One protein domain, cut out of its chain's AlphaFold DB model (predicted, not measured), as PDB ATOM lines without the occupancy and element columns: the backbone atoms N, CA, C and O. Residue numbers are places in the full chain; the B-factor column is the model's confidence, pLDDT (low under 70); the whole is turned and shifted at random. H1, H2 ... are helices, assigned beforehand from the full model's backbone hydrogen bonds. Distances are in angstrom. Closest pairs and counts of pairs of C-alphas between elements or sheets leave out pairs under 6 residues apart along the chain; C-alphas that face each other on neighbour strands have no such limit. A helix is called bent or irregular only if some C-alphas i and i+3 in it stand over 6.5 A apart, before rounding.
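This is residues 3 to 129 of the 234 residues of the protein "Hypothetical protein" of Rotaria sordida (UniProt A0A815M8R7). Two long helices, H3 and H4, meet near their ends as a V; H1, H2 and two long loops make a lobe on the H3 side, while H6 crosses H4 and the short H5, H7 and H8 lie on the H4 side. The 127 printed residues hold eight named helices, H1 to H8 in order, and no named strand: all helix. The whole is a loose rod, radius of gyration of the C-alphas 17.8 A, spanning 59 by 29 by 19 A.

H3, residues 49 to 66, touches H4, residues 68 to 85, with residues 63 to 65 alone, opposite ways at a steep tilt of 62 degrees; the closest C-alphas, Tyr 64 and Arg 71, are 4.2 A apart. With residues 51 to 59 alone, H3 touches H1, residues 3 to 12, opposite ways at 35.1 degrees, only just steep; the C-alphas of Ala 4 and Cys 55 are closest, 4.8 A. H2, residues 28 to 34, is close to H1 but not clearly touching, its Leu 28 C-alpha 7.2 A from that of Asn 3. H4, with residues 75 to 79 alone, touches H6, residues 99 to 109, about perpendicular at 90 degrees; the closest C-alphas, Ile 75 and Leu 102, are 6.3 A apart. H5, residues 89 to 92, is close to H4 but not clearly touching, the C-alphas of Leu 83 and Ile 92 being closest at 7.1 A. H7, residues 118 to 121, and H8, residues 123 to 128, touch only at the corner, only just, with 3 pairs of C-alphas within 8 A, the closest being Leu 119 and Tyr 125, 5.3 A. Each O i to N i+4 pair is within hydrogen-bond range in H1, H4 and H6, against 2 of 3 in H2, 13 of 14 in H3 and 0 of 2 in H8, where 1 of 3 O i to N i+3 pairs is; H5 and H7 are too short for an i+4 pair.

H3 is 25.6 A long from C-alpha 49 at (-32.928, -3.184, -29.709), H4 25.8 A, H6 15.3 A and H1 14.2 A. H8 is irregular, C-alphas 124 and 127 being 7.7 A apart, and ends at C-alpha 128, (-6.889, -14.106, -35.556).

The C-alphas farthest apart, Lys 38 and Lys 89, are 59.4 A apart. The links H1 to H2 and H2 to H3 are long, and the printed part has no cut. Residues 89, 92 and 93 have pLDDT under 70.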
ATOM      1  N   ASN A   3     -29.315 -11.624 -17.326       94.44
ATOM      2  CA  ASN A   3     -29.297 -10.274 -16.755       94.44
ATOM      3  C   ASN A   3     -29.258  -9.164 -17.821       94.44
ATOM      4  O   ASN A   3     -29.798  -8.088 -17.592       94.44
ATOM      5  N   ALA A   4     -28.695  -9.413 -19.010       95.12
ATOM      6  CA  ALA A   4     -28.736  -8.435 -20.098       95.12
ATOM      7  C   ALA A   4     -30.158  -8.231 -20.637       95.12
ATOM      8  O   ALA A   4     -30.531  -7.102 -20.943       95.12
ATOM      9  N   ILE A   5     -30.962  -9.300 -20.704       95.12
ATOM     10  CA  ILE A   5     -32.379  -9.215 -21.080       95.12
ATOM     11  C   ILE A   5     -33.165  -8.452 -20.017       95.12
ATOM     12  O   ILE A   5     -33.967  -7.589 -20.359       95.12
ATOM     13  N   LEU A   6     -32.895  -8.713 -18.735       95.31
ATOM     14  CA  LEU A   6     -33.508  -7.969 -17.635       95.31
ATOM     15  C   LEU A   6     -33.187  -6.470 -17.720       95.31
ATOM     16  O   LEU A   6     -34.103  -5.655 -17.730       95.31
ATOM     17  N   ASN A   7     -31.903  -6.109 -17.841       95.44
ATOM     18  CA  ASN A   7     -31.473  -4.715 -18.006       95.44
ATOM     19  C   ASN A   7     -32.175  -4.061 -19.205       95.44
ATOM     20  O   ASN A   7     -32.706  -2.962 -19.084       95.44
ATOM     21  N   PHE A   8     -32.230  -4.760 -20.342       95.44
ATOM     22  CA  PHE A   8     -32.897  -4.291 -21.553       95.44
ATOM     23  C   PHE A   8     -34.396  -4.034 -21.342       95.44
ATOM     24  O   PHE A   8     -34.884  -2.955 -21.680       95.44
ATOM     25  N   ILE A   9     -35.120  -4.984 -20.739       93.69
ATOM     26  CA  ILE A   9     -36.549  -4.828 -20.433       93.69
ATOM     27  C   ILE A   9     -36.762  -3.633 -19.501       93.69
ATOM     28  O   ILE A   9     -37.668  -2.842 -19.738       93.69
ATOM     29  N   THR A  10     -35.917  -3.450 -18.485       92.81
ATOM     30  CA  THR A  10     -36.020  -2.310 -17.563       92.81
ATOM     31  C   THR A  10     -35.737  -0.971 -18.250       92.81
ATOM     32  O   THR A  10     -36.478  -0.011 -18.037       92.81
ATOM     33  N   LEU A  11     -34.720  -0.907 -19.118       91.88
ATOM     34  CA  LEU A  11     -34.378   0.293 -19.893       91.88
ATOM     35  C   LEU A  11     -35.479   0.708 -20.877       91.88
ATOM     36  O   LEU A  11     -35.646   1.898 -21.145       91.88
ATOM     37  N   CYS A  12     -36.207  -0.258 -21.443       90.06
ATOM     38  CA  CYS A  12     -37.298   0.000 -22.383       90.06
ATOM     39  C   CYS A  12     -38.663   0.162 -21.696       90.06
ATOM     40  O   CYS A  12     -39.526   0.864 -22.214       90.06
ATOM     41  N   GLY A  13     -38.862  -0.476 -20.541       82.50
ATOM     42  CA  GLY A  13     -40.158  -0.698 -19.892       82.50
ATOM     43  C   GLY A  13     -40.659   0.411 -18.967       82.50
ATOM     44  O   GLY A  13     -41.670   0.210 -18.303       82.50
ATOM     45  N   GLY A  14     -39.980   1.557 -18.903       76.38
ATOM     46  CA  GLY A  14     -40.426   2.706 -18.107       76.38
ATOM     47  C   GLY A  14     -39.521   3.086 -16.932       76.38
ATOM     48  O   GLY A  14     -39.804   4.075 -16.268       76.38
ATOM     49  N   GLY A  15     -38.400   2.400 -16.698       79.81
ATOM     50  CA  GLY A  15     -37.357   2.886 -15.786       79.81
ATOM     51  C   GLY A  15     -37.612   2.610 -14.300       79.81
ATOM     52  O   GLY A  15     -37.810   1.462 -13.909       79.81
ATOM     53  N   GLY A  16     -37.510   3.649 -13.462       88.94
ATOM     54  CA  GLY A  16     -37.335   3.521 -12.006       88.94
ATOM     55  C   GLY A  16     -35.889   3.727 -11.533       88.94
ATOM     56  O   GLY A  16     -35.548   3.349 -10.418       88.94
ATOM     57  N   PHE A  17     -35.045   4.317 -12.381       93.00
ATOM     58  CA  PHE A  17     -33.619   4.566 -12.152       93.00
ATOM     59  C   PHE A  17     -33.259   5.970 -12.647       93.00
ATOM     60  O   PHE A  17     -34.036   6.579 -13.384       93.00
ATOM     61  N   THR A  18     -32.109   6.499 -12.227       88.94
ATOM     62  CA  THR A  18     -31.676   7.861 -12.584       88.94
ATOM     63  C   THR A  18     -31.347   8.006 -14.066       88.94
ATOM     64  O   THR A  18     -31.652   9.036 -14.659       88.94
ATOM     65  N   ASP A  19     -30.747   6.973 -14.655       89.12
ATOM     66  CA  ASP A  19     -30.223   6.967 -16.017       89.12
ATOM     67  C   ASP A  19     -29.958   5.525 -16.499       89.12
ATOM     68  O   ASP A  19     -30.259   4.543 -15.812       89.12
ATOM     69  N   GLU A  20     -29.418   5.397 -17.713       87.44
ATOM     70  CA  GLU A  20     -29.096   4.103 -18.319       87.44
ATOM     71  C   GLU A  20     -27.904   3.396 -17.649       87.44
ATOM     72  O   GLU A  20     -27.861   2.160 -17.631       87.44
ATOM     73  N   ASP A  21     -26.967   4.143 -17.061       87.94
ATOM     74  CA  ASP A  21     -25.761   3.610 -16.411       87.94
ATOM     75  C   ASP A  21     -26.086   2.967 -15.054       87.94
ATOM     76  O   ASP A  21     -25.452   1.988 -14.641       87.94
ATOM     77  N   ALA A  22     -27.134   3.450 -14.384       89.00
ATOM     78  CA  ALA A  22     -27.680   2.848 -13.174       89.00
ATOM     79  C   ALA A  22     -28.249   1.434 -13.402       89.00
ATOM     80  O   ALA A  22     -28.420   0.686 -12.440       89.00
ATOM     81  N   ILE A  23     -28.520   1.050 -14.655       92.25
ATOM     82  CA  ILE A  23     -29.061  -0.265 -15.023       92.25
ATOM     83  C   ILE A  23     -28.016  -1.111 -15.752       92.25
ATOM     84  O   ILE A  23     -27.868  -2.296 -15.459       92.25
ATOM     85  N   THR A  24     -27.297  -0.529 -16.709       94.12
ATOM     86  CA  THR A  24     -26.453  -1.267 -17.655       94.12
ATOM     87  C   THR A  24     -25.344  -2.058 -16.952       94.12
ATOM     88  O   THR A  24     -24.500  -1.515 -16.244       94.12
ATOM     89  N   GLY A  25     -25.331  -3.380 -17.154       93.75
ATOM     90  CA  GLY A  25     -24.351  -4.284 -16.541       93.75
ATOM     91  C   GLY A  25     -24.611  -4.583 -15.061       93.75
ATOM     92  O   GLY A  25     -23.759  -5.189 -14.400       93.75
ATOM     93  N   LYS A  26     -25.765  -4.178 -14.515       94.88
ATOM     94  CA  LYS A  26     -26.169  -4.496 -13.142       94.88
ATOM     95  C   LYS A  26     -26.909  -5.826 -13.077       94.88
ATOM     96  O   LYS A  26     -27.630  -6.227 -13.990       94.88
ATOM     97  N   THR A  27     -26.699  -6.532 -11.981       94.62
ATOM     98  CA  THR A  27     -27.492  -7.695 -11.569       94.62
ATOM     99  C   THR A  27     -28.823  -7.245 -10.980       94.62
ATOM    100  O   THR A  27     -28.968  -6.087 -10.598       94.62
ATOM    101  N   LEU A  28     -29.780  -8.167 -10.870       94.56
ATOM    102  CA  LEU A  28     -31.066  -7.880 -10.237       94.56
ATOM    103  C   LEU A  28     -30.898  -7.306  -8.819       94.56
ATOM    104  O   LEU A  28     -31.518  -6.295  -8.510       94.56
ATOM    105  N   ASP A  29     -30.019  -7.880  -7.996       95.31
ATOM    106  CA  ASP A  29     -29.798  -7.412  -6.619       95.31
ATOM    107  C   ASP A  29     -29.252  -5.976  -6.567       95.31
ATOM    108  O   ASP A  29     -29.693  -5.157  -5.761       95.31
ATOM    109  N   GLU A  30     -28.328  -5.636  -7.470       94.94
ATOM    110  CA  GLU A  30     -27.822  -4.264  -7.618       94.94
ATOM    111  C   GLU A  30     -28.906  -3.311  -8.139       94.94
ATOM    112  O   GLU A  30     -28.935  -2.147  -7.759       94.94
ATOM    113  N   MET A  31     -29.808  -3.783  -9.003       94.94
ATOM    114  CA  MET A  31     -30.929  -2.978  -9.489       94.94
ATOM    115  C   MET A  31     -31.963  -2.733  -8.385       94.94
ATOM    116  O   MET A  31     -32.495  -1.632  -8.287       94.94
ATOM    117  N   ILE A  32     -32.228  -3.714  -7.519       94.75
ATOM    118  CA  ILE A  32     -33.168  -3.568  -6.398       94.75
ATOM    119  C   ILE A  32     -32.732  -2.438  -5.461       94.75
ATOM    120  O   ILE A  32     -33.569  -1.644  -5.041       94.75
ATOM    121  N   SER A  33     -31.435  -2.324  -5.162       95.31
ATOM    122  CA  SER A  33     -30.929  -1.283  -4.254       95.31
ATOM    123  C   SER A  33     -30.958   0.129  -4.848       95.31
ATOM    124  O   SER A  33     -30.969   1.106  -4.100       95.31
ATOM    125  N   LEU A  34     -30.992   0.247  -6.177       94.00
ATOM    126  CA  LEU A  34     -31.027   1.520  -6.903       94.00
ATOM    127  C   LEU A  34     -32.441   1.928  -7.341       94.00
ATOM    128  O   LEU A  34     -32.656   3.078  -7.727       94.00
ATOM    129  N   PHE A  35     -33.399   1.002  -7.297       94.56
ATOM    130  CA  PHE A  35     -34.744   1.231  -7.801       94.56
ATOM    131  C   PHE A  35     -35.495   2.280  -6.976       94.56
ATOM    132  O   PHE A  35     -35.597   2.210  -5.750       94.56
ATOM    133  N   ASN A  36     -36.112   3.229  -7.673       94.25
ATOM    134  CA  ASN A  36     -36.974   4.240  -7.092       94.25
ATOM    135  C   ASN A  36     -38.237   4.406  -7.937       94.25
ATOM    136  O   ASN A  36     -38.206   4.951  -9.041       94.25
ATOM    137  N   ILE A  37     -39.379   4.021  -7.365       93.00
ATOM    138  CA  ILE A  37     -40.688   4.107  -8.023       93.00
ATOM    139  C   ILE A  37     -41.044   5.530  -8.486       93.00
ATOM    140  O   ILE A  37     -41.786   5.699  -9.449       93.00
ATOM    141  N   LYS A  38     -40.496   6.571  -7.844       93.56
ATOM    142  CA  LYS A  38     -40.723   7.971  -8.241       93.56
ATOM    143  C   LYS A  38     -40.072   8.321  -9.581       93.56
ATOM    144  O   LYS A  38     -40.483   9.294 -10.202       93.56
ATOM    145  N   LEU A  39     -39.075   7.546 -10.008       91.62
ATOM    146  CA  LEU A  39     -38.374   7.696 -11.285       91.62
ATOM    147  C   LEU A  39     -39.011   6.854 -12.400       91.62
ATOM    148  O   LEU A  39     -38.462   6.754 -13.494       91.62
ATOM    149  N   PHE A  40     -40.148   6.210 -12.130       89.81
ATOM    150  CA  PHE A  40     -40.853   5.427 -13.131       89.81
ATOM    151  C   PHE A  40     -41.601   6.346 -14.107       89.81
ATOM    152  O   PHE A  40     -42.376   7.222 -13.714       89.81
ATOM    153  N   SER A  41     -41.358   6.146 -15.397       86.12
ATOM    154  CA  SER A  41     -41.968   6.885 -16.494       86.12
ATOM    155  C   SER A  41     -43.453   6.563 -16.615       86.12
ATOM    156  O   SER A  41     -43.885   5.420 -16.481       86.12
ATOM    157  N   ARG A  42     -44.243   7.591 -16.930       85.56
ATOM    158  CA  ARG A  42     -45.671   7.460 -17.262       85.56
ATOM    159  C   ARG A  42     -45.915   7.334 -18.766       85.56
ATOM    160  O   ARG A  42     -47.054   7.152 -19.185       85.56
ATOM    161  N   HIS A  43     -44.868   7.484 -19.574       84.00
ATOM    162  CA  HIS A  43     -44.951   7.329 -21.019       84.00
ATOM    163  C   HIS A  43     -44.927   5.851 -21.402       84.00
ATOM    164  O   HIS A  43     -44.370   5.021 -20.684       84.00
ATOM    165  N   ALA A  44     -45.515   5.535 -22.555       83.50
ATOM    166  CA  ALA A  44     -45.461   4.191 -23.107       83.50
ATOM    167  C   ALA A  44     -44.006   3.733 -23.306       83.50
ATOM    168  O   ALA A  44     -43.146   4.502 -23.739       83.50
ATOM    169  N   ALA A  45     -43.763   2.462 -23.004       86.56
ATOM    170  CA  ALA A  45     -42.493   1.800 -23.248       86.56
ATOM    171  C   ALA A  45     -42.189   1.753 -24.754       86.56
ATOM    172  O   ALA A  45     -43.033   1.330 -25.548       86.56
ATOM    173  N   ILE A  46     -40.974   2.149 -25.138       86.88
ATOM    174  CA  ILE A  46     -40.477   2.030 -26.513       86.88
ATOM    175  C   ILE A  46     -39.334   1.022 -26.512       86.88
ATOM    176  O   ILE A  46     -38.332   1.181 -25.811       86.88
ATOM    177  N   VAL A  47     -39.494  -0.025 -27.314       90.62
ATOM    178  CA  VAL A  47     -38.479  -1.062 -27.483       90.62
ATOM    179  C   VAL A  47     -37.396  -0.549 -28.430       90.62
ATOM    180  O   VAL A  47     -37.670  -0.270 -29.595       90.62
ATOM    181  N   ASP A  48     -36.159  -0.458 -27.939       89.94
ATOM    182  CA  ASP A  48     -34.981  -0.102 -28.735       89.94
ATOM    183  C   ASP A  48     -33.923  -1.203 -28.639       89.94
ATOM    184  O   ASP A  48     -33.137  -1.266 -27.693       89.94
ATOM    185  N   PHE A  49     -33.869  -2.065 -29.655       89.69
ATOM    186  CA  PHE A  49     -32.928  -3.184 -29.709       89.69
ATOM    187  C   PHE A  49     -31.450  -2.766 -29.678       89.69
ATOM    188  O   PHE A  49     -30.603  -3.599 -29.355       89.69
ATOM    189  N   LYS A  50     -31.099  -1.495 -29.921       90.62
ATOM    190  CA  LYS A  50     -29.720  -1.025 -29.705       90.62
ATOM    191  C   LYS A  50     -29.316  -1.118 -28.229       90.62
ATOM    192  O   LYS A  50     -28.159  -1.424 -27.937       90.62
ATOM    193  N   LYS A  51     -30.264  -0.942 -27.300       91.62
ATOM    194  CA  LYS A  51     -30.025  -1.081 -25.853       91.62
ATOM    195  C   LYS A  51     -29.752  -2.522 -25.440       91.62
ATOM    196  O   LYS A  51     -28.985  -2.752 -24.508       91.62
ATOM    197  N   LEU A  52     -30.314  -3.501 -26.156       93.31
ATOM    198  CA  LEU A  52     -30.006  -4.910 -25.916       93.31
ATOM    199  C   LEU A  52     -28.518  -5.189 -26.156       93.31
ATOM    200  O   LEU A  52     -27.867  -5.809 -25.317       93.31
ATOM    201  N   SER A  53     -27.963  -4.674 -27.254       91.94
ATOM    202  CA  SER A  53     -26.537  -4.804 -27.571       91.94
ATOM    203  C   SER A  53     -25.643  -4.180 -26.498       91.94
ATOM    204  O   SER A  53     -24.639  -4.779 -26.110       91.94
ATOM    205  N   LEU A  54     -26.026  -3.007 -25.981       92.69
ATOM    206  CA  LEU A  54     -25.336  -2.341 -24.873       92.69
ATOM    207  C   LEU A  54     -25.345  -3.209 -23.603       92.69
ATOM    208  O   LEU A  54     -24.288  -3.482 -23.032       92.69
ATOM    209  N   CYS A  55     -26.518  -3.702 -23.203       94.69
ATOM    210  CA  CYS A  55     -26.672  -4.556 -22.023       94.69
ATOM    211  C   CYS A  55     -25.876  -5.856 -22.152       94.69
ATOM    212  O   CYS A  55     -25.203  -6.285 -21.214       94.69
ATOM    213  N   GLN A  56     -25.939  -6.487 -23.322       94.00
ATOM    214  CA  GLN A  56     -25.261  -7.745 -23.601       94.00
ATOM    215  C   GLN A  56     -23.737  -7.573 -23.550       94.00
ATOM    216  O   GLN A  56     -23.071  -8.383 -22.907       94.00
ATOM    217  N   ARG A  57     -23.191  -6.484 -24.115       92.81
ATOM    218  CA  ARG A  57     -21.768  -6.129 -23.976       92.81
ATOM    219  C   ARG A  57     -21.359  -5.888 -22.526       92.81
ATOM    220  O   ARG A  57     -20.331  -6.403 -22.093       92.81
ATOM    221  N   ALA A  58     -22.157  -5.138 -21.768       93.44
ATOM    222  CA  ALA A  58     -21.850  -4.824 -20.376       93.44
ATOM    223  C   ALA A  58     -21.806  -6.083 -19.496       93.44
ATOM    224  O   ALA A  58     -20.878  -6.254 -18.707       93.44
ATOM    225  N   HIS A  59     -22.762  -7.002 -19.673       93.75
ATOM    226  CA  HIS A  59     -22.763  -8.282 -18.957       93.75
ATOM    227  C   HIS A  59     -21.659  -9.222 -19.421       93.75
ATOM    228  O   HIS A  59     -21.071  -9.904 -18.588       93.75
ATOM    229  N   PHE A  60     -21.323  -9.219 -20.711       93.00
ATOM    230  CA  PHE A  60     -20.188  -9.988 -21.206       93.00
ATOM    231  C   PHE A  60     -18.871  -9.523 -20.563       93.00
ATOM    232  O   PHE A  60     -18.128 -10.331 -20.004       93.00
ATOM    233  N   LYS A  61     -18.627  -8.207 -20.559       92.69
ATOM    234  CA  LYS A  61     -17.462  -7.598 -19.905       92.69
ATOM    235  C   LYS A  61     -17.441  -7.887 -18.404       92.69
ATOM    236  O   LYS A  61     -16.404  -8.268 -17.870       92.69
ATOM    237  N   ARG A  62     -18.588  -7.748 -17.728       92.44
ATOM    238  CA  ARG A  62     -18.727  -8.058 -16.299       92.44
ATOM    239  C   ARG A  62     -18.343  -9.500 -16.007       92.44
ATOM    240  O   ARG A  62     -17.532  -9.718 -15.117       92.44
ATOM    241  N   GLU A  63     -18.904 -10.460 -16.732       92.12
ATOM    242  CA  GLU A  63     -18.642 -11.883 -16.505       92.12
ATOM    243  C   GLU A  63     -17.151 -12.212 -16.667       92.12
ATOM    244  O   GLU A  63     -16.571 -12.899 -15.831       92.12
ATOM    245  N   TYR A  64     -16.495 -11.637 -17.679       93.25
ATOM    246  CA  TYR A  64     -15.064 -11.850 -17.909       93.25
ATOM    247  C   TYR A  64     -14.160 -11.224 -16.836       93.25
ATOM    248  O   TYR A  64     -13.079 -11.736 -16.529       93.25
ATOM    249  N   GLN A  65     -14.559 -10.069 -16.297       92.38
ATOM    250  CA  GLN A  65     -13.716  -9.274 -15.403       92.38
ATOM    251  C   GLN A  65     -13.977  -9.547 -13.919       92.38
ATOM    252  O   GLN A  65     -13.067  -9.376 -13.110       92.38
ATOM    253  N   LYS A  66     -15.196  -9.952 -13.548       90.50
ATOM    254  CA  LYS A  66     -15.639 -10.015 -12.149       90.50
ATOM    255  C   LYS A  66     -15.084 -11.216 -11.387       90.50
ATOM    256  O   LYS A  66     -14.842 -11.095 -10.188       90.50
ATOM    257  N   SER A  67     -14.908 -12.365 -12.036       92.06
ATOM    258  CA  SER A  67     -14.422 -13.579 -11.377       92.06
ATOM    259  C   SER A  67     -13.505 -14.398 -12.281       92.06
ATOM    260  O   SER A  67     -13.578 -14.334 -13.508       92.06
ATOM    261  N   ILE A  68     -12.634 -15.189 -11.652       94.25
ATOM    262  CA  ILE A  68     -11.759 -16.141 -12.350       94.25
ATOM    263  C   ILE A  68     -12.605 -17.198 -13.073       94.25
ATOM    264  O   ILE A  68     -12.324 -17.525 -14.220       94.25
ATOM    265  N   GLU A  69     -13.669 -17.682 -12.432       95.06
ATOM    266  CA  GLU A  69     -14.577 -18.678 -13.005       95.06
ATOM    267  C   GLU A  69     -15.317 -18.146 -14.242       95.06
ATOM    268  O   GLU A  69     -15.336 -18.810 -15.277       95.06
ATOM    269  N   GLY A  70     -15.855 -16.922 -14.182       93.69
ATOM    270  CA  GLY A  70     -16.539 -16.293 -15.317       93.69
ATOM    271  C   GLY A  70     -15.593 -16.065 -16.497       93.69
ATOM    272  O   GLY A  70     -15.931 -16.359 -17.648       93.69
ATOM    273  N   ARG A  71     -14.352 -15.650 -16.210       94.50
ATOM    274  CA  ARG A  71     -13.281 -15.569 -17.211       94.50
ATOM    275  C   ARG A  71     -13.010 -16.920 -17.869       94.50
ATOM    276  O   ARG A  71     -13.018 -17.008 -19.095       94.50
ATOM    277  N   GLN A  72     -12.789 -17.965 -17.072       96.00
ATOM    278  CA  GLN A  72     -12.511 -19.315 -17.568       96.00
ATOM    279  C   GLN A  72     -13.668 -19.866 -18.405       96.00
ATOM    280  O   GLN A  72     -13.430 -20.441 -19.465       96.00
ATOM    281  N   ASN A  73     -14.912 -19.630 -17.986       95.19
ATOM    282  CA  ASN A  73     -16.101 -20.027 -18.732       95.19
ATOM    283  C   ASN A  73     -16.150 -19.354 -20.114       95.19
ATOM    284  O   ASN A  73     -16.375 -20.010 -21.128       95.19
ATOM    285  N   ILE A  74     -15.875 -18.050 -20.186       95.50
ATOM    286  CA  ILE A  74     -15.821 -17.328 -21.462       95.50
ATOM    287  C   ILE A  74     -14.699 -17.849 -22.364       95.50
ATOM    288  O   ILE A  74     -14.918 -18.016 -23.565       95.50
ATOM    289  N   ILE A  75     -13.513 -18.108 -21.808       96.06
ATOM    290  CA  ILE A  75     -12.388 -18.681 -22.560       96.06
ATOM    291  C   ILE A  75     -12.771 -20.053 -23.113       96.06
ATOM    292  O   ILE A  75     -12.512 -20.326 -24.284       96.06
ATOM    293  N   GLU A  76     -13.426 -20.892 -22.311       96.56
ATOM    294  CA  GLU A  76     -13.896 -22.206 -22.747       96.56
ATOM    295  C   GLU A  76     -14.920 -22.079 -23.875       96.56
ATOM    296  O   GLU A  76     -14.768 -22.704 -24.921       96.56
ATOM    297  N   GLN A  77     -15.924 -21.211 -23.720       96.12
ATOM    298  CA  GLN A  77     -16.910 -20.947 -24.770       96.12
ATOM    299  C   GLN A  77     -16.254 -20.463 -26.064       96.12
ATOM    300  O   GLN A  77     -16.636 -20.906 -27.150       96.12
ATOM    301  N   LEU A  78     -15.264 -19.571 -25.967       95.75
ATOM    302  CA  LEU A  78     -14.506 -19.123 -27.128       95.75
ATOM    303  C   LEU A  78     -13.749 -20.295 -27.757       95.75
ATOM    304  O   LEU A  78     -13.876 -20.497 -28.960       95.75
ATOM    305  N   ARG A  79     -13.042 -21.112 -26.969       95.56
ATOM    306  CA  ARG A  79     -12.317 -22.291 -27.467       95.56
ATOM    307  C   ARG A  79     -13.237 -23.251 -28.218       95.56
ATOM    308  O   ARG A  79     -12.904 -23.675 -29.322       95.56
ATOM    309  N   GLN A  80     -14.411 -23.548 -27.660       95.00
ATOM    310  CA  GLN A  80     -15.398 -24.416 -28.306       95.00
ATOM    311  C   GLN A  80     -15.894 -23.831 -29.631       95.00
ATOM    312  O   GLN A  80     -16.038 -24.558 -30.612       95.00
ATOM    313  N   LYS A  81     -16.100 -22.511 -29.705       94.69
ATOM    314  CA  LYS A  81     -16.441 -21.849 -30.971       94.69
ATOM    315  C   LYS A  81     -15.307 -21.936 -31.983       94.69
ATOM    316  O   LYS A  81     -15.563 -22.268 -33.133       94.69
ATOM    317  N   VAL A  82     -14.065 -21.710 -31.567       94.06
ATOM    318  CA  VAL A  82     -12.910 -21.850 -32.458       94.06
ATOM    319  C   VAL A  82     -12.843 -23.265 -33.045       94.06
ATOM    320  O   VAL A  82     -12.734 -23.407 -34.258       94.06
ATOM    321  N   LEU A  83     -13.003 -24.303 -32.218       93.00
ATOM    322  CA  LEU A  83     -13.053 -25.700 -32.669       93.00
ATOM    323  C   LEU A  83     -14.241 -25.994 -33.596       93.00
ATOM    324  O   LEU A  83     -14.121 -26.801 -34.513       93.00
ATOM    325  N   HIS A  84     -15.383 -25.343 -33.371       93.00
ATOM    326  CA  HIS A  84     -16.563 -25.482 -34.219       93.00
ATOM    327  C   HIS A  84     -16.358 -24.873 -35.614       93.00
ATOM    328  O   HIS A  84     -16.681 -25.515 -36.610       93.00
ATOM    329  N   TYR A  85     -15.818 -23.651 -35.693       91.25
ATOM    330  CA  TYR A  85     -15.599 -22.950 -36.964       91.25
ATOM    331  C   TYR A  85     -14.332 -23.421 -37.702       91.25
ATOM    332  O   TYR A  85     -14.276 -23.322 -38.927       91.25
ATOM    333  N   TYR A  86     -13.344 -23.968 -36.986       89.62
ATOM    334  CA  TYR A  86     -12.088 -24.485 -37.538       89.62
ATOM    335  C   TYR A  86     -11.789 -25.907 -37.020       89.62
ATOM    336  O   TYR A  86     -10.884 -26.096 -36.205       89.62
ATOM    337  N   PRO A  87     -12.518 -26.935 -37.496       85.44
ATOM    338  CA  PRO A  87     -12.419 -28.304 -36.975       85.44
ATOM    339  C   PRO A  87     -11.166 -29.072 -37.437       85.44
ATOM    340  O   PRO A  87     -10.987 -30.240 -37.087       85.44
ATOM    341  N   GLU A  88     -10.305 -28.466 -38.257       85.12
ATOM    342  CA  GLU A  88      -9.126 -29.138 -38.801       85.12
ATOM    343  C   GLU A  88      -8.119 -29.531 -37.710       85.12
ATOM    344  O   GLU A  88      -7.884 -28.794 -36.751       85.12
ATOM    345  N   LYS A  89      -7.438 -30.675 -37.893       67.94
ATOM    346  CA  LYS A  89      -6.445 -31.195 -36.930       67.94
ATOM    347  C   LYS A  89      -5.352 -30.183 -36.582       67.94
ATOM    348  O   LYS A  89      -4.902 -30.156 -35.441       67.94
ATOM    349  N   ASN A  90      -4.966 -29.339 -37.538       74.44
ATOM    350  CA  ASN A  90      -3.958 -28.297 -37.338       74.44
ATOM    351  C   ASN A  90      -4.384 -27.263 -36.289       74.44
ATOM    352  O   ASN A  90      -3.527 -26.673 -35.636       74.44
ATOM    353  N   PHE A  91      -5.692 -27.061 -36.102       76.94
ATOM    354  CA  PHE A  91      -6.217 -26.135 -35.110       76.94
ATOM    355  C   PHE A  91      -6.233 -26.742 -33.703       76.94
ATOM    356  O   PHE A  91      -5.957 -26.035 -32.738       76.94
ATOM    357  N   ILE A  92      -6.470 -28.053 -33.580       69.06
ATOM    358  CA  ILE A  92      -6.615 -28.765 -32.296       69.06
ATOM    359  C   ILE A  92      -5.356 -28.660 -31.418       69.06
ATOM    360  O   ILE A  92      -5.460 -28.568 -30.198       69.06
ATOM    361  N   SER A  93      -4.165 -28.634 -32.020       68.94
ATOM    362  CA  SER A  93      -2.886 -28.459 -31.312       68.94
ATOM    363  C   SER A  93      -2.288 -27.058 -31.471       68.94
ATOM    364  O   SER A  93      -1.092 -26.868 -31.249       68.94
ATOM    365  N   SER A  94      -3.080 -26.085 -31.926       85.31
ATOM    366  CA  SER A  94      -2.582 -24.752 -32.263       85.31
ATOM    367  C   SER A  94      -2.399 -23.860 -31.033       85.31
ATOM    368  O   SER A  94      -3.105 -23.989 -30.029       85.31
ATOM    369  N   ILE A  95      -1.480 -22.893 -31.138       87.56
ATOM    370  CA  ILE A  95      -1.308 -21.828 -30.136       87.56
ATOM    371  C   ILE A  95      -2.619 -21.052 -29.928       87.56
ATOM    372  O   ILE A  95      -2.904 -20.605 -28.821       87.56
ATOM    373  N   GLN A  96      -3.462 -20.966 -30.962       89.81
ATOM    374  CA  GLN A  96      -4.735 -20.256 -30.932       89.81
ATOM    375  C   GLN A  96      -5.773 -20.863 -29.975       89.81
ATOM    376  O   GLN A  96      -6.723 -20.170 -29.624       89.81
ATOM    377  N   LEU A  97      -5.611 -22.118 -29.534       92.69
ATOM    378  CA  LEU A  97      -6.488 -22.738 -28.528       92.69
ATOM    379  C   LEU A  97      -5.965 -22.617 -27.089       92.69
ATOM    380  O   LEU A  97      -6.681 -22.979 -26.151       92.69
ATOM    381  N   GLN A  98      -4.739 -22.119 -26.901       94.25
ATOM    382  CA  GLN A  98      -4.175 -21.904 -25.572       94.25
ATOM    383  C   GLN A  98      -4.853 -20.727 -24.868       94.25
ATOM    384  O   GLN A  98      -5.190 -19.721 -25.497       94.25
ATOM    385  N   ASN A  99      -5.012 -20.835 -23.546       94.44
ATOM    386  CA  ASN A  99      -5.683 -19.814 -22.735       94.44
ATOM    387  C   ASN A  99      -5.067 -18.431 -22.925       94.44
ATOM    388  O   ASN A  99      -5.806 -17.486 -23.170       94.44
ATOM    389  N   ASP A 100      -3.739 -18.329 -22.904       94.50
ATOM    390  CA  ASP A 100      -3.038 -17.051 -23.043       94.50
ATOM    391  C   ASP A 100      -3.381 -16.350 -24.364       94.50
ATOM    392  O   ASP A 100      -3.597 -15.138 -24.391       94.50
ATOM    393  N   TYR A 101      -3.494 -17.104 -25.463       95.38
ATOM    394  CA  TYR A 101      -3.886 -16.544 -26.755       95.38
ATOM    395  C   TYR A 101      -5.346 -16.090 -26.747       95.38
ATOM    396  O   TYR A 101      -5.651 -14.973 -27.163       95.38
ATOM    397  N   LEU A 102      -6.250 -16.936 -26.247       95.62
ATOM    398  CA  LEU A 102      -7.682 -16.641 -26.178       95.62
ATOM    399  C   LEU A 102      -7.975 -15.434 -25.275       95.62
ATOM    400  O   LEU A 102      -8.759 -14.561 -25.646       95.62
ATOM    401  N   GLU A 103      -7.294 -15.326 -24.135       95.19
ATOM    402  CA  GLU A 103      -7.339 -14.147 -23.267       95.19
ATOM    403  C   GLU A 103      -6.817 -12.910 -23.989       95.19
ATOM    404  O   GLU A 103      -7.451 -11.854 -23.955       95.19
ATOM    405  N   LYS A 104      -5.687 -13.028 -24.696       93.88
ATOM    406  CA  LYS A 104      -5.133 -11.923 -25.482       93.88
ATOM    407  C   LYS A 104      -6.114 -11.455 -26.558       93.88
ATOM    408  O   LYS A 104      -6.239 -10.250 -26.761       93.88
ATOM    409  N   VAL A 105      -6.835 -12.372 -27.212       94.38
ATOM    410  CA  VAL A 105      -7.889 -12.043 -28.188       94.38
ATOM    411  C   VAL A 105      -9.014 -11.267 -27.512       94.38
ATOM    412  O   VAL A 105      -9.358 -10.183 -27.978       94.38
ATOM    413  N   LEU A 106      -9.552 -11.779 -26.401       93.50
ATOM    414  CA  LEU A 106     -10.647 -11.148 -25.653       93.50
ATOM    415  C   LEU A 106     -10.269  -9.757 -25.123       93.50
ATOM    416  O   LEU A 106     -11.070  -8.823 -25.195       93.50
ATOM    417  N   ASN A 107      -9.029  -9.599 -24.661       91.75
ATOM    418  CA  ASN A 107      -8.491  -8.317 -24.222       91.75
ATOM    419  C   ASN A 107      -8.295  -7.356 -25.402       91.75
ATOM    420  O   ASN A 107      -8.658  -6.190 -25.298       91.75
ATOM    421  N   MET A 108      -7.765  -7.834 -26.536       90.19
ATOM    422  CA  MET A 108      -7.567  -7.001 -27.726       90.19
ATOM    423  C   MET A 108      -8.901  -6.489 -28.254       90.19
ATOM    424  O   MET A 108      -9.027  -5.308 -28.556       90.19
ATOM    425  N   ILE A 109      -9.916  -7.342 -28.379       88.44
ATOM    426  CA  ILE A 109     -11.223  -6.904 -28.877       88.44
ATOM    427  C   ILE A 109     -11.943  -5.985 -27.889       88.44
ATOM    428  O   ILE A 109     -12.882  -5.327 -28.323       88.44
ATOM    429  N   ASP A 110     -11.504  -5.909 -26.626       82.62
ATOM    430  CA  ASP A 110     -12.029  -5.048 -25.554       82.62
ATOM    431  C   ASP A 110     -13.565  -5.004 -25.515       82.62
ATOM    432  O   ASP A 110     -14.195  -3.953 -25.418       82.62
ATOM    433  N   PHE A 111     -14.202  -6.163 -25.692       77.81
ATOM    434  CA  PHE A 111     -15.666  -6.279 -25.705       77.81
ATOM    435  C   PHE A 111     -16.366  -5.367 -26.737       77.81
ATOM    436  O   PHE A 111     -17.552  -5.058 -26.614       77.81
ATOM    437  N   ARG A 112     -15.661  -4.993 -27.816       85.00
ATOM    438  CA  ARG A 112     -16.222  -4.352 -29.023       85.00
ATOM    439  C   ARG A 112     -17.130  -5.288 -29.819       85.00
ATOM    440  O   ARG A 112     -17.699  -4.866 -30.818       85.00
ATOM    441  N   ILE A 113     -17.312  -6.524 -29.380       87.81
ATOM    442  CA  ILE A 113     -18.279  -7.489 -29.909       87.81
ATOM    443  C   ILE A 113     -19.428  -7.661 -28.918       87.81
ATOM    444  O   ILE A 113     -19.235  -7.504 -27.714       87.81
ATOM    445  N   ILE A 114     -20.630  -7.949 -29.402       88.12
ATOM    446  CA  ILE A 114     -21.801  -8.236 -28.562       88.12
ATOM    447  C   ILE A 114     -21.823  -9.729 -28.203       88.12
ATOM    448  O   ILE A 114     -22.152 -10.099 -27.072       88.12
ATOM    449  N   LEU A 115     -21.442 -10.583 -29.156       89.25
ATOM    450  CA  LEU A 115     -21.395 -12.039 -29.036       89.25
ATOM    451  C   LEU A 115     -20.063 -12.589 -29.551       89.25
ATOM    452  O   LEU A 115     -19.518 -12.087 -30.530       89.25
ATOM    453  N   LEU A 116     -19.581 -13.680 -28.945       92.38
ATOM    454  CA  LEU A 116     -18.365 -14.376 -29.394       92.38
ATOM    455  C   LEU A 116     -18.444 -14.827 -30.865       92.38
ATOM    456  O   LEU A 116     -17.422 -14.862 -31.542       92.38
ATOM    457  N   ASP A 117     -19.642 -15.129 -31.375       91.62
ATOM    458  CA  ASP A 117     -19.872 -15.509 -32.778       91.62
ATOM    459  C   ASP A 117     -19.450 -14.433 -33.790       91.62
ATOM    460  O   ASP A 117     -19.132 -14.750 -34.937       91.62
ATOM    461  N   GLU A 118     -19.386 -13.162 -33.387       91.12
ATOM    462  CA  GLU A 118     -18.917 -12.078 -34.260       91.12
ATOM    463  C   GLU A 118     -17.437 -12.224 -34.640       91.12
ATOM    464  O   GLU A 118     -17.022 -11.678 -35.662       91.12
ATOM    465  N   LEU A 119     -16.648 -12.992 -33.877       92.19
ATOM    466  CA  LEU A 119     -15.245 -13.289 -34.200       92.19
ATOM    467  C   LEU A 119     -15.078 -14.271 -35.365       92.19
ATOM    468  O   LEU A 119     -13.958 -14.460 -35.837       92.19
ATOM    469  N   PHE A 120     -16.169 -14.900 -35.802       90.69
ATOM    470  CA  PHE A 120     -16.162 -15.959 -36.813       90.69
ATOM    471  C   PHE A 120     -17.075 -15.639 -37.994       90.69
ATOM    472  O   PHE A 120     -16.749 -15.934 -39.137       90.69
ATOM    473  N   THR A 121     -18.220 -15.011 -37.729       84.94
ATOM    474  CA  THR A 121     -19.236 -14.707 -38.751       84.94
ATOM    475  C   THR A 121     -18.928 -13.447 -39.558       84.94
ATOM    476  O   THR A 121     -19.465 -13.259 -40.648       84.94
ATOM    477  N   ASN A 122     -18.050 -12.581 -39.047       72.44
ATOM    478  CA  ASN A 122     -17.575 -11.395 -39.741       72.44
ATOM    479  C   ASN A 122     -16.113 -11.608 -40.153       72.44
ATOM    480  O   ASN A 122     -15.237 -11.716 -39.295       72.44
ATOM    481  N   ASN A 123     -15.827 -11.583 -41.461       74.94
ATOM    482  CA  ASN A 123     -14.467 -11.713 -42.014       74.94
ATOM    483  C   ASN A 123     -13.460 -10.692 -41.434       74.94
ATOM    484  O   ASN A 123     -12.257 -10.823 -41.633       74.94
ATOM    485  N   SER A 124     -13.932  -9.681 -40.697       83.56
ATOM    486  CA  SER A 124     -13.119  -8.685 -39.989       83.56
ATOM    487  C   SER A 124     -12.236  -9.236 -38.861       83.56
ATOM    488  O   SER A 124     -11.441  -8.462 -38.340       83.56
ATOM    489  N   TYR A 125     -12.367 -10.503 -38.451       91.00
ATOM    490  CA  TYR A 125     -11.551 -11.112 -37.381       91.00
ATOM    491  C   TYR A 125     -10.881 -12.430 -37.775       91.00
ATOM    492  O   TYR A 125     -10.179 -13.034 -36.967       91.00
ATOM    493  N   GLU A 126     -11.037 -12.861 -39.025       90.44
ATOM    494  CA  GLU A 126     -10.547 -14.157 -39.493       90.44
ATOM    495  C   GLU A 126      -9.017 -14.305 -39.350       90.44
ATOM    496  O   GLU A 126      -8.499 -15.385 -39.062       90.44
ATOM    497  N   TYR A 127      -8.300 -13.183 -39.446       92.31
ATOM    498  CA  TYR A 127      -6.851 -13.079 -39.279       92.31
ATOM    499  C   TYR A 127      -6.330 -13.489 -37.891       92.31
ATOM    500  O   TYR A 127      -5.117 -13.648 -37.718       92.31
ATOM    501  N   LEU A 128      -7.214 -13.600 -36.892       93.25
ATOM    502  CA  LEU A 128      -6.889 -14.106 -35.556       93.25
ATOM    503  C   LEU A 128      -6.754 -15.625 -35.530       93.25
ATOM    504  O   LEU A 128      -6.127 -16.169 -34.624       93.25
ATOM    505  N   TRP A 129      -7.344 -16.312 -36.500       92.12
ATOM    506  CA  TRP A 129      -7.446 -17.764 -36.494       92.12
ATOM    507  C   TRP A 129      -6.570 -18.375 -37.580       92.12
ATOM    508  O   TRP A 129      -5.881 -19.360 -37.322       92.12
TER     509      TRP A 129